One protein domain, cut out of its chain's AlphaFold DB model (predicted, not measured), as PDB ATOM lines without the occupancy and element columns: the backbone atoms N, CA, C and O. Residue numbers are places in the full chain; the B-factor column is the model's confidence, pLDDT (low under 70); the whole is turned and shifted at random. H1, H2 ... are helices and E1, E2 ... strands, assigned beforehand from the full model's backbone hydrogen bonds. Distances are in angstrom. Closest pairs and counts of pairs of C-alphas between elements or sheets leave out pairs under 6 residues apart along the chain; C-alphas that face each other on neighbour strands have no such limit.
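AT A GLANCE: This is residues 4 to 66 of the 191 residues of the protein "Helix-turn-helix protein" of uncultured archaeon A07HN63 (UniProt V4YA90). A two-stranded hairpin, E1 and E2, has the first part of helix H1, residues 4 to 10, packed over it, and beyond the open end of the hairpin stand two shorter helices, H2 and H3, in a loose pair that runs opposite ways. The longest axis runs from the hairpin's turn at Lys 27 to the tail after H3, residues 59 to 66, which holds no named element. The printed part has 63 residues with three named helices and two named strands, in the order H1, E1, E2, H2, H3; the sheet's order is E1 - E2, antiparallel, and the class is mixed, helices and strands. The whole is only just compact, close to loose, with a radius of gyration of the C-alphas of 12.4 A, and its C-alphas span 33 by 25 by 25 A.

HOW THE PARTS SIT: E1, residues 21 to 26, and E2, residues 29 to 33, form an antiparallel hairpin, with 149 degrees between their N-to-C directions. N 23 and O 31 are within hydrogen-bond range at 2.8 A, and so are N 33 and O 21 at 2.8 A. H1, residues 4 to 15, has 4 pairs of C-alphas within 8 A of E2, the closest being those of Leu 6 and Leu 32, 6.7 A apart. With E1 it has 2 such pairs, the closest being the C-alphas of Leu 6 and Leu 22, at 7.5 A. H2, residues 37 to 45, and H1 are only just apart, with a closest distance of 8.4 A between C-alphas. H2 and H3, residues 51 to 58, are close but not clearly touching; their closest C-alphas are those of Ile 43 and Ala 57, 7.6 A apart. Their lines stand at a steep tilt of 42 degrees, opposite ways. H3 is apart from H1, E1 and E2. In H1, H2 and H3 every O i to N i+4 pair is within hydrogen-bond range.

IN THESE COORDINATES: E1 begins at C-alpha 21, at (75.089, 14.374, 198.205), and measures 15.4 A from first to last C-alpha; E2 measures 13.2 A. H1, the longest helix with 12 residues, begins at C-alpha 4, at (78.835, 22.777, 208.516), and is 16.8 A long. H2 is 12.2 A long. H3 is 10.5 A long and ends at C-alpha 58, at (62.545, -1.973, 204.648).

THE WHOLE: The two C-alphas farthest apart are those of Lys 27 and Asp 62, at 33.8 A. The printed part has no cut, and the four links between its named elements are tight. The mean pLDDT of the printed part is 71.2, and 24 residues are under 70, among them residues 25 to 28 and 53 to 66.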
ATOM      1  N   GLU A   4      77.650  23.310 207.834       78.62
ATOM      2  CA  GLU A   4      78.835  22.777 208.516       78.62
ATOM      3  C   GLU A   4      78.541  21.419 209.164       78.62
ATOM      4  O   GLU A   4      79.180  20.423 208.843       78.62
ATOM      5  N   LEU A   5      77.438  21.326 209.914       84.69
ATOM      6  CA  LEU A   5      76.982  20.064 210.502       84.69
ATOM      7  C   LEU A   5      76.767  18.959 209.452       84.69
ATOM      8  O   LEU A   5      77.059  17.793 209.703       84.69
ATOM      9  N   LEU A   6      76.217  19.291 208.281       83.31
ATOM     10  CA  LEU A   6      76.006  18.290 207.234       83.31
ATOM     11  C   LEU A   6      77.296  17.919 206.497       83.31
ATOM     12  O   LEU A   6      77.376  16.810 205.972       83.31
ATOM     13  N   GLU A   7      78.290  18.803 206.453       76.12
ATOM     14  CA  GLU A   7      79.626  18.499 205.932       76.12
ATOM     15  C   GLU A   7      80.392  17.563 206.883       76.12
ATOM     16  O   GLU A   7      81.007  16.598 206.418       76.12
ATOM     17  N   ASP A   8      80.249  17.743 208.196       79.12
ATOM     18  CA  ASP A   8      80.807  16.833 209.204       79.12
ATOM     19  C   ASP A   8      80.149  15.451 209.141       79.12
ATOM     20  O   ASP A   8      80.829  14.425 209.044       79.12
ATOM     21  N   VAL A   9      78.811  15.407 209.101       84.12
ATOM     22  CA  VAL A   9      78.057  14.152 208.947       84.12
ATOM     23  C   VAL A   9      78.410  13.461 207.628       84.12
ATOM     24  O   VAL A   9      78.557  12.240 207.594       84.12
ATOM     25  N   ARG A  10      78.594  14.215 206.538       77.69
ATOM     26  CA  ARG A  10      79.060  13.666 205.259       77.69
ATOM     27  C   ARG A  10      80.439  13.033 205.390       77.69
ATOM     28  O   ARG A  10      80.634  11.937 204.875       77.69
ATOM     29  N   SER A  11      81.373  13.701 206.055       72.19
ATOM     30  CA  SER A  11      82.734  13.194 206.255       72.19
ATOM     31  C   SER A  11      82.737  11.909 207.087       72.19
ATOM     32  O   SER A  11      83.421  10.948 206.738       72.19
ATOM     33  N   LEU A  12      81.893  11.844 208.120       83.62
ATOM     34  CA  LEU A  12      81.690  10.630 208.911       83.62
ATOM     35  C   LEU A  12      81.117   9.485 208.059       83.62
ATOM     36  O   LEU A  12      81.663   8.386 208.061       83.62
ATOM     37  N   LEU A  13      80.063   9.733 207.281       79.12
ATOM     38  CA  LEU A  13      79.478   8.713 206.404       79.12
ATOM     39  C   LEU A  13      80.455   8.243 205.316       79.12
ATOM     40  O   LEU A  13      80.513   7.049 205.034       79.12
ATOM     41  N   LEU A  14      81.288   9.138 204.780       77.12
ATOM     42  CA  LEU A  14      82.355   8.771 203.845       77.12
ATOM     43  C   LEU A  14      83.378   7.827 204.485       77.12
ATOM     44  O   LEU A  14      83.819   6.888 203.828       77.12
ATOM     45  N   SER A  15      83.717   8.022 205.764       69.44
ATOM     46  CA  SER A  15      84.615   7.108 206.487       69.44
ATOM     47  C   SER A  15      84.036   5.696 206.648       69.44
ATOM     48  O   SER A  15      84.785   4.725 206.712       69.44
ATOM     49  N   LEU A  16      82.705   5.576 206.629       74.38
ATOM     50  CA  LEU A  16      81.965   4.312 206.630       74.38
ATOM     51  C   LEU A  16      81.734   3.759 205.210       74.38
ATOM     52  O   LEU A  16      80.992   2.798 205.029       74.38
ATOM     53  N   GLY A  17      82.337   4.372 204.186       71.62
ATOM     54  CA  GLY A  17      82.161   3.975 202.790       71.62
ATOM     55  C   GLY A  17      80.771   4.287 202.228       71.62
ATOM     56  O   GLY A  17      80.364   3.653 201.254       71.62
ATOM     57  N   ILE A  18      80.039   5.227 202.841       76.38
ATOM     58  CA  ILE A  18      78.705   5.672 202.420       76.38
ATOM     59  C   ILE A  18      78.821   7.056 201.780       76.38
ATOM     60  O   ILE A  18      79.035   8.075 202.443       76.38
ATOM     61  N   THR A  19      78.637   7.113 200.465       74.19
ATOM     62  CA  THR A  19      78.692   8.365 199.707       74.19
ATOM     63  C   THR A  19      77.345   9.074 199.719       74.19
ATOM     64  O   THR A  19      76.289   8.477 199.506       74.19
ATOM     65  N   THR A  20      77.377  10.388 199.945       74.31
ATOM     66  CA  THR A  20      76.177  11.216 200.077       74.31
ATOM     67  C   THR A  20      76.308  12.537 199.321       74.31
ATOM     68  O   THR A  20      77.409  13.058 199.113       74.31
ATOM     69  N   GLN A  21      75.170  13.095 198.906       73.56
ATOM     70  CA  GLN A  21      75.089  14.374 198.205       73.56
ATOM     71  C   GLN A  21      74.527  15.462 199.114       73.56
ATOM     72  O   GLN A  21      73.419  15.334 199.637       73.56
ATOM     73  N   LEU A  22      75.250  16.571 199.243       78.69
ATOM     74  CA  LEU A  22      74.744  17.767 199.902       78.69
ATOM     75  C   LEU A  22      73.988  18.624 198.881       78.69
ATOM     76  O   LEU A  22      74.551  19.031 197.868       78.69
ATOM     77  N   GLN A  23      72.713  18.905 199.135       74.62
ATOM     78  CA  GLN A  23      71.889  19.753 198.274       74.62
ATOM     79  C   GLN A  23      71.343  20.949 199.048       74.62
ATOM     80  O   GLN A  23      70.848  20.809 200.168       74.62
ATOM     81  N   SER A  24      71.379  22.125 198.424       73.25
ATOM     82  CA  SER A  24      70.682  23.307 198.929       73.25
ATOM     83  C   SER A  24      69.180  23.164 198.663       73.25
ATOM     84  O   SER A  24      68.764  22.866 197.544       73.25
ATOM     85  N   ARG A  25      68.357  23.325 199.705       65.06
ATOM     86  CA  ARG A  25      66.886  23.328 199.607       65.06
ATOM     87  C   ARG A  25      66.347  24.747 199.403       65.06
ATOM     88  O   ARG A  25      65.366  24.937 198.697       65.06
ATOM     89  N   ASN A  26      66.972  25.718 200.055       69.25
ATOM     90  CA  ASN A  26      66.751  27.159 199.941       69.25
ATOM     91  C   ASN A  26      68.070  27.866 200.327       69.25
ATOM     92  O   ASN A  26      69.026  27.189 200.710       69.25
ATOM     93  N   LYS A  27      68.141  29.205 200.243       66.19
ATOM     94  CA  LYS A  27      69.390  29.965 200.482       66.19
ATOM     95  C   LYS A  27      70.071  29.671 201.837       66.19
ATOM     96  O   LYS A  27      71.266  29.906 201.952       66.19
ATOM     97  N   GLU A  28      69.352  29.118 202.820       68.44
ATOM     98  CA  GLU A  28      69.838  28.926 204.198       68.44
ATOM     99  C   GLU A  28      69.722  27.489 204.744       68.44
ATOM    100  O   GLU A  28      70.156  27.213 205.861       68.44
ATOM    101  N   SER A  29      69.153  26.539 203.996       75.88
ATOM    102  CA  SER A  29      68.955  25.163 204.468       75.88
ATOM    103  C   SER A  29      69.499  24.147 203.484       75.88
ATOM    104  O   SER A  29      69.198  24.159 202.287       75.88
ATOM    105  N   TYR A  30      70.254  23.209 204.040       76.75
ATOM    106  CA  TYR A  30      70.894  22.122 203.322       76.75
ATOM    107  C   TYR A  30      70.255  20.785 203.705       76.75
ATOM    108  O   TYR A  30      69.717  20.626 204.810       76.75
ATOM    109  N   ARG A  31      70.303  19.825 202.780       80.69
ATOM    110  CA  ARG A  31      69.900  18.432 202.987       80.69
ATOM    111  C   ARG A  31      70.999  17.495 202.513       80.69
ATOM    112  O   ARG A  31      71.606  17.743 201.474       80.69
ATOM    113  N   LEU A  32      71.191  16.404 203.240       79.06
ATOM    114  CA  LEU A  32      72.023  15.297 202.801       79.06
ATOM    115  C   LEU A  32      71.128  14.249 202.135       79.06
ATOM    116  O   LEU A  32      70.093  13.876 202.690       79.06
ATOM    117  N   ARG A  33      71.496  13.803 200.938       77.50
ATOM    118  CA  ARG A  33      70.784  12.770 200.190       77.50
ATOM    119  C   ARG A  33      71.671  11.538 200.050       77.50
ATOM    120  O   ARG A  33      72.797  11.642 199.569       77.50
ATOM    121  N   ILE A  34      71.124  10.390 200.433       74.19
ATOM    122  CA  ILE A  34      71.675   9.053 200.178       74.19
ATOM    123  C   ILE A  34      70.782   8.414 199.110       74.19
ATOM    124  O   ILE A  34      69.577   8.681 199.071       74.19
ATOM    125  N   SER A  35      71.345   7.685 198.154       67.31
ATOM    126  CA  SER A  35      70.590   7.115 197.031       67.31
ATOM    127  C   SER A  35      71.254   5.842 196.521       67.31
ATOM    128  O   SER A  35      72.465   5.698 196.665       67.31
ATOM    129  N   GLY A  36      70.460   4.967 195.899       67.12
ATOM    130  CA  GLY A  36      70.936   3.698 195.344       67.12
ATOM    131  C   GLY A  36      71.541   2.787 196.409       67.12
ATOM    132  O   GLY A  36      71.138   2.845 197.567       67.12
ATOM    133  N   ASP A  37      72.560   2.023 196.029       65.56
ATOM    134  CA  ASP A  37      73.201   1.002 196.870       65.56
ATOM    135  C   ASP A  37      73.837   1.582 198.148       65.56
ATOM    136  O   ASP A  37      73.999   0.902 199.161       65.56
ATOM    137  N   GLN A  38      74.144   2.885 198.143       72.06
ATOM    138  CA  GLN A  38      74.624   3.603 199.329       72.06
ATOM    139  C   GLN A  38      73.553   3.688 200.425       72.06
ATOM    140  O   GLN A  38      73.887   3.800 201.603       72.06
ATOM    141  N   PHE A  39      72.267   3.648 200.058       76.69
ATOM    142  CA  PHE A  39      71.169   3.599 201.021       76.69
ATOM    143  C   PHE A  39      71.112   2.238 201.710       76.69
ATOM    144  O   PHE A  39      71.061   2.201 202.935       76.69
ATOM    145  N   THR A  40      71.231   1.142 200.958       74.94
ATOM    146  CA  THR A  40      71.321  -0.217 201.514       74.94
ATOM    147  C   THR A  40      72.493  -0.328 202.484       74.94
ATOM    148  O   THR A  40      72.300  -0.674 203.649       74.94
ATOM    149  N   ARG A  41      73.682   0.133 202.073       74.31
ATOM    150  CA  ARG A  41      74.871   0.175 202.939       74.31
ATOM    151  C   ARG A  41      74.655   1.001 204.208       74.31
ATOM    152  O   ARG A  41      75.138   0.632 205.276       74.31
ATOM    153  N   TYR A  42      73.929   2.117 204.114       80.12
ATOM    154  CA  TYR A  42      73.566   2.919 205.280       80.12
ATOM    155  C   TYR A  42      72.665   2.143 206.248       80.12
ATOM    156  O   TYR A  42      72.902   2.201 207.454       80.12
ATOM    157  N   ILE A  43      71.669   1.403 205.754       78.75
ATOM    158  CA  ILE A  43      70.797   0.577 206.603       78.75
ATOM    159  C   ILE A  43      71.589  -0.523 207.310       78.75
ATOM    160  O   ILE A  43      71.424  -0.690 208.514       78.75
ATOM    161  N   GLU A  44      72.476  -1.207 206.594       78.12
ATOM    162  CA  GLU A  44      73.294  -2.296 207.142       78.12
ATOM    163  C   GLU A  44      74.339  -1.810 208.155       78.12
ATOM    164  O   GLU A  44      74.578  -2.462 209.168       78.12
ATOM    165  N   THR A  45      74.973  -0.661 207.891       76.81
ATOM    166  CA  THR A  45      76.130  -0.190 208.676       76.81
ATOM    167  C   THR A  45      75.732   0.739 209.823       76.81
ATOM    168  O   THR A  45      76.351   0.717 210.884       76.81
ATOM    169  N   VAL A  46      74.731   1.597 209.608       83.44
ATOM    170  CA  VAL A  46      74.317   2.641 210.563       83.44
ATOM    171  C   VAL A  46      72.900   2.389 211.068       83.44
ATOM    172  O   VAL A  46      72.631   2.515 212.262       83.44
ATOM    173  N   GLY A  47      71.987   2.040 210.163       79.12
ATOM    174  CA  GLY A  47      70.586   1.803 210.472       79.12
ATOM    175  C   GLY A  47      69.821   3.058 210.899       79.12
ATOM    176  O   GLY A  47      70.297   4.201 210.861       79.12
ATOM    177  N   PHE A  48      68.570   2.845 211.305       79.38
ATOM    178  CA  PHE A  48      67.735   3.880 211.904       79.38
ATOM    179  C   PHE A  48      67.396   3.520 213.344       79.38
ATOM    180  O   PHE A  48      67.040   2.389 213.634       79.38
ATOM    181  N   VAL A  49      67.432   4.505 214.239       76.44
ATOM    182  CA  VAL A  49      67.131   4.290 215.666       76.44
ATOM    183  C   VAL A  49      65.633   4.073 215.918       76.44
ATOM    184  O   VAL A  49      65.259   3.358 216.832       76.44
ATOM    185  N   THR A  50      64.763   4.703 215.124       68.81
ATOM    186  CA  THR A  50      63.307   4.657 215.337       68.81
ATOM    187  C   THR A  50      62.633   3.622 214.443       68.81
ATOM    188  O   THR A  50      62.798   3.705 213.221       68.81
ATOM    189  N   ASP A  51      61.757   2.798 215.015       66.38
ATOM    190  CA  ASP A  51      61.005   1.736 214.324       66.38
ATOM    191  C   ASP A  51      60.265   2.236 213.080       66.38
ATOM    192  O   ASP A  51      60.345   1.639 212.010       66.38
ATOM    193  N   ARG A  52      59.643   3.421 213.159       71.75
ATOM    194  CA  ARG A  52      58.973   4.055 212.009       71.75
ATOM    195  C   ARG A  52      59.900   4.235 210.799       71.75
ATOM    196  O   ARG A  52      59.463   4.089 209.664       71.75
ATOM    197  N   LYS A  53      61.163   4.611 211.030       65.81
ATOM    198  CA  LYS A  53      62.151   4.812 209.957       65.81
ATOM    199  C   LYS A  53      62.766   3.495 209.496       65.81
ATOM    200  O   LYS A  53      63.133   3.413 208.334       65.81
ATOM    201  N   GLN A  54      62.860   2.496 210.373       66.12
ATOM    202  CA  GLN A  54      63.282   1.150 209.989       66.12
ATOM    203  C   GLN A  54      62.249   0.503 209.061       66.12
ATOM    204  O   GLN A  54      62.618   0.043 207.988       66.12
ATOM    205  N   GLN A  55      60.958   0.573 209.406       64.50
ATOM    206  CA  GLN A  55      59.883   0.029 208.572       64.50
ATOM    207  C   GLN A  55      59.826   0.718 207.204       64.50
ATOM    208  O   GLN A  55      59.860   0.054 206.176       64.50
ATOM    209  N   ALA A  56      59.863   2.054 207.187       64.06
ATOM    210  CA  ALA A  56      59.898   2.809 205.936       64.06
ATOM    211  C   ALA A  56      61.154   2.518 205.093       64.06
ATOM    212  O   ALA A  56      61.129   2.694 203.883       64.06
ATOM    213  N   ALA A  57      62.268   2.112 205.711       61.75
ATOM    214  CA  ALA A  57      63.478   1.739 204.987       61.75
ATOM    215  C   ALA A  57      63.411   0.323 204.412       61.75
ATOM    216  O   ALA A  57      63.890   0.118 203.299       61.75
ATOM    217  N   ALA A  58      62.797  -0.619 205.134       61.97
ATOM    218  CA  ALA A  58      62.545  -1.973 204.648       61.97
ATOM    219  C   ALA A  58      61.689  -1.948 203.371       61.97
ATOM    220  O   ALA A  58      62.014  -2.625 202.402       61.97
ATOM    221  N   ASP A  59      60.693  -1.059 203.319       59.81
ATOM    222  CA  ASP A  59      59.844  -0.850 202.139       59.81
ATOM    223  C   ASP A  59      60.616  -0.272 200.925       59.81
ATOM    224  O   ASP A  59      60.130  -0.299 199.794       59.81
ATOM    225  N   HIS A  60      61.822   0.268 201.144       55.91
ATOM    226  CA  HIS A  60      62.675   0.879 200.120       55.91
ATOM    227  C   HIS A  60      63.919   0.056 199.757       55.91
ATOM    228  O   HIS A  60      64.621   0.442 198.821       55.91
ATOM    229  N   ALA A  61      64.181  -1.061 200.444       52.19
ATOM    230  CA  ALA A  61      65.323  -1.931 200.156       52.19
ATOM    231  C   ALA A  61      65.272  -2.517 198.729       52.19
ATOM    232  O   ALA A  61      66.312  -2.676 198.101       52.19
ATOM    233  N   ASP A  62      64.065  -2.716 198.184       50.84
ATOM    234  CA  ASP A  62      63.821  -3.215 196.819       50.84
ATOM    235  C   ASP A  62      63.722  -2.112 195.744       50.84
ATOM    236  O   ASP A  62      63.384  -2.371 194.585       50.84
ATOM    237  N   THR A  63      63.974  -0.842 196.086       47.84
ATOM    238  CA  THR A  63      63.856   0.244 195.100       47.84
ATOM    239  C   THR A  63      65.112   0.328 194.232       47.84
ATOM    240  O   THR A  63      66.176   0.717 194.711       47.84
ATOM    241  N   LEU A  64      64.949   0.025 192.937       49.34
ATOM    242  CA  LEU A  64      65.976   0.095 191.890       49.34
ATOM    243  C   LEU A  64      66.890   1.328 192.017       49.34
ATOM    244  O   LEU A  64      66.433   2.467 192.173       49.34
ATOM    245  N   THR A  65      68.191   1.065 191.909       49.97
ATOM    246  CA  THR A  65      69.312   2.000 192.012       49.97
ATOM    247  C   THR A  65      69.086   3.257 191.163       49.97
ATOM    248  O   THR A  65      68.579   3.203 190.041       49.97
ATOM    249  N   ASN A  66      69.428   4.435 191.701       47.25
ATOM    250  CA  ASN A  66      69.230   5.710 191.007       47.25
ATOM    251  C   ASN A  66      70.184   5.827 189.807       47.25
ATOM    252  O   ASN A  66      71.273   6.379 189.936       47.25
TER     253      ASN A  66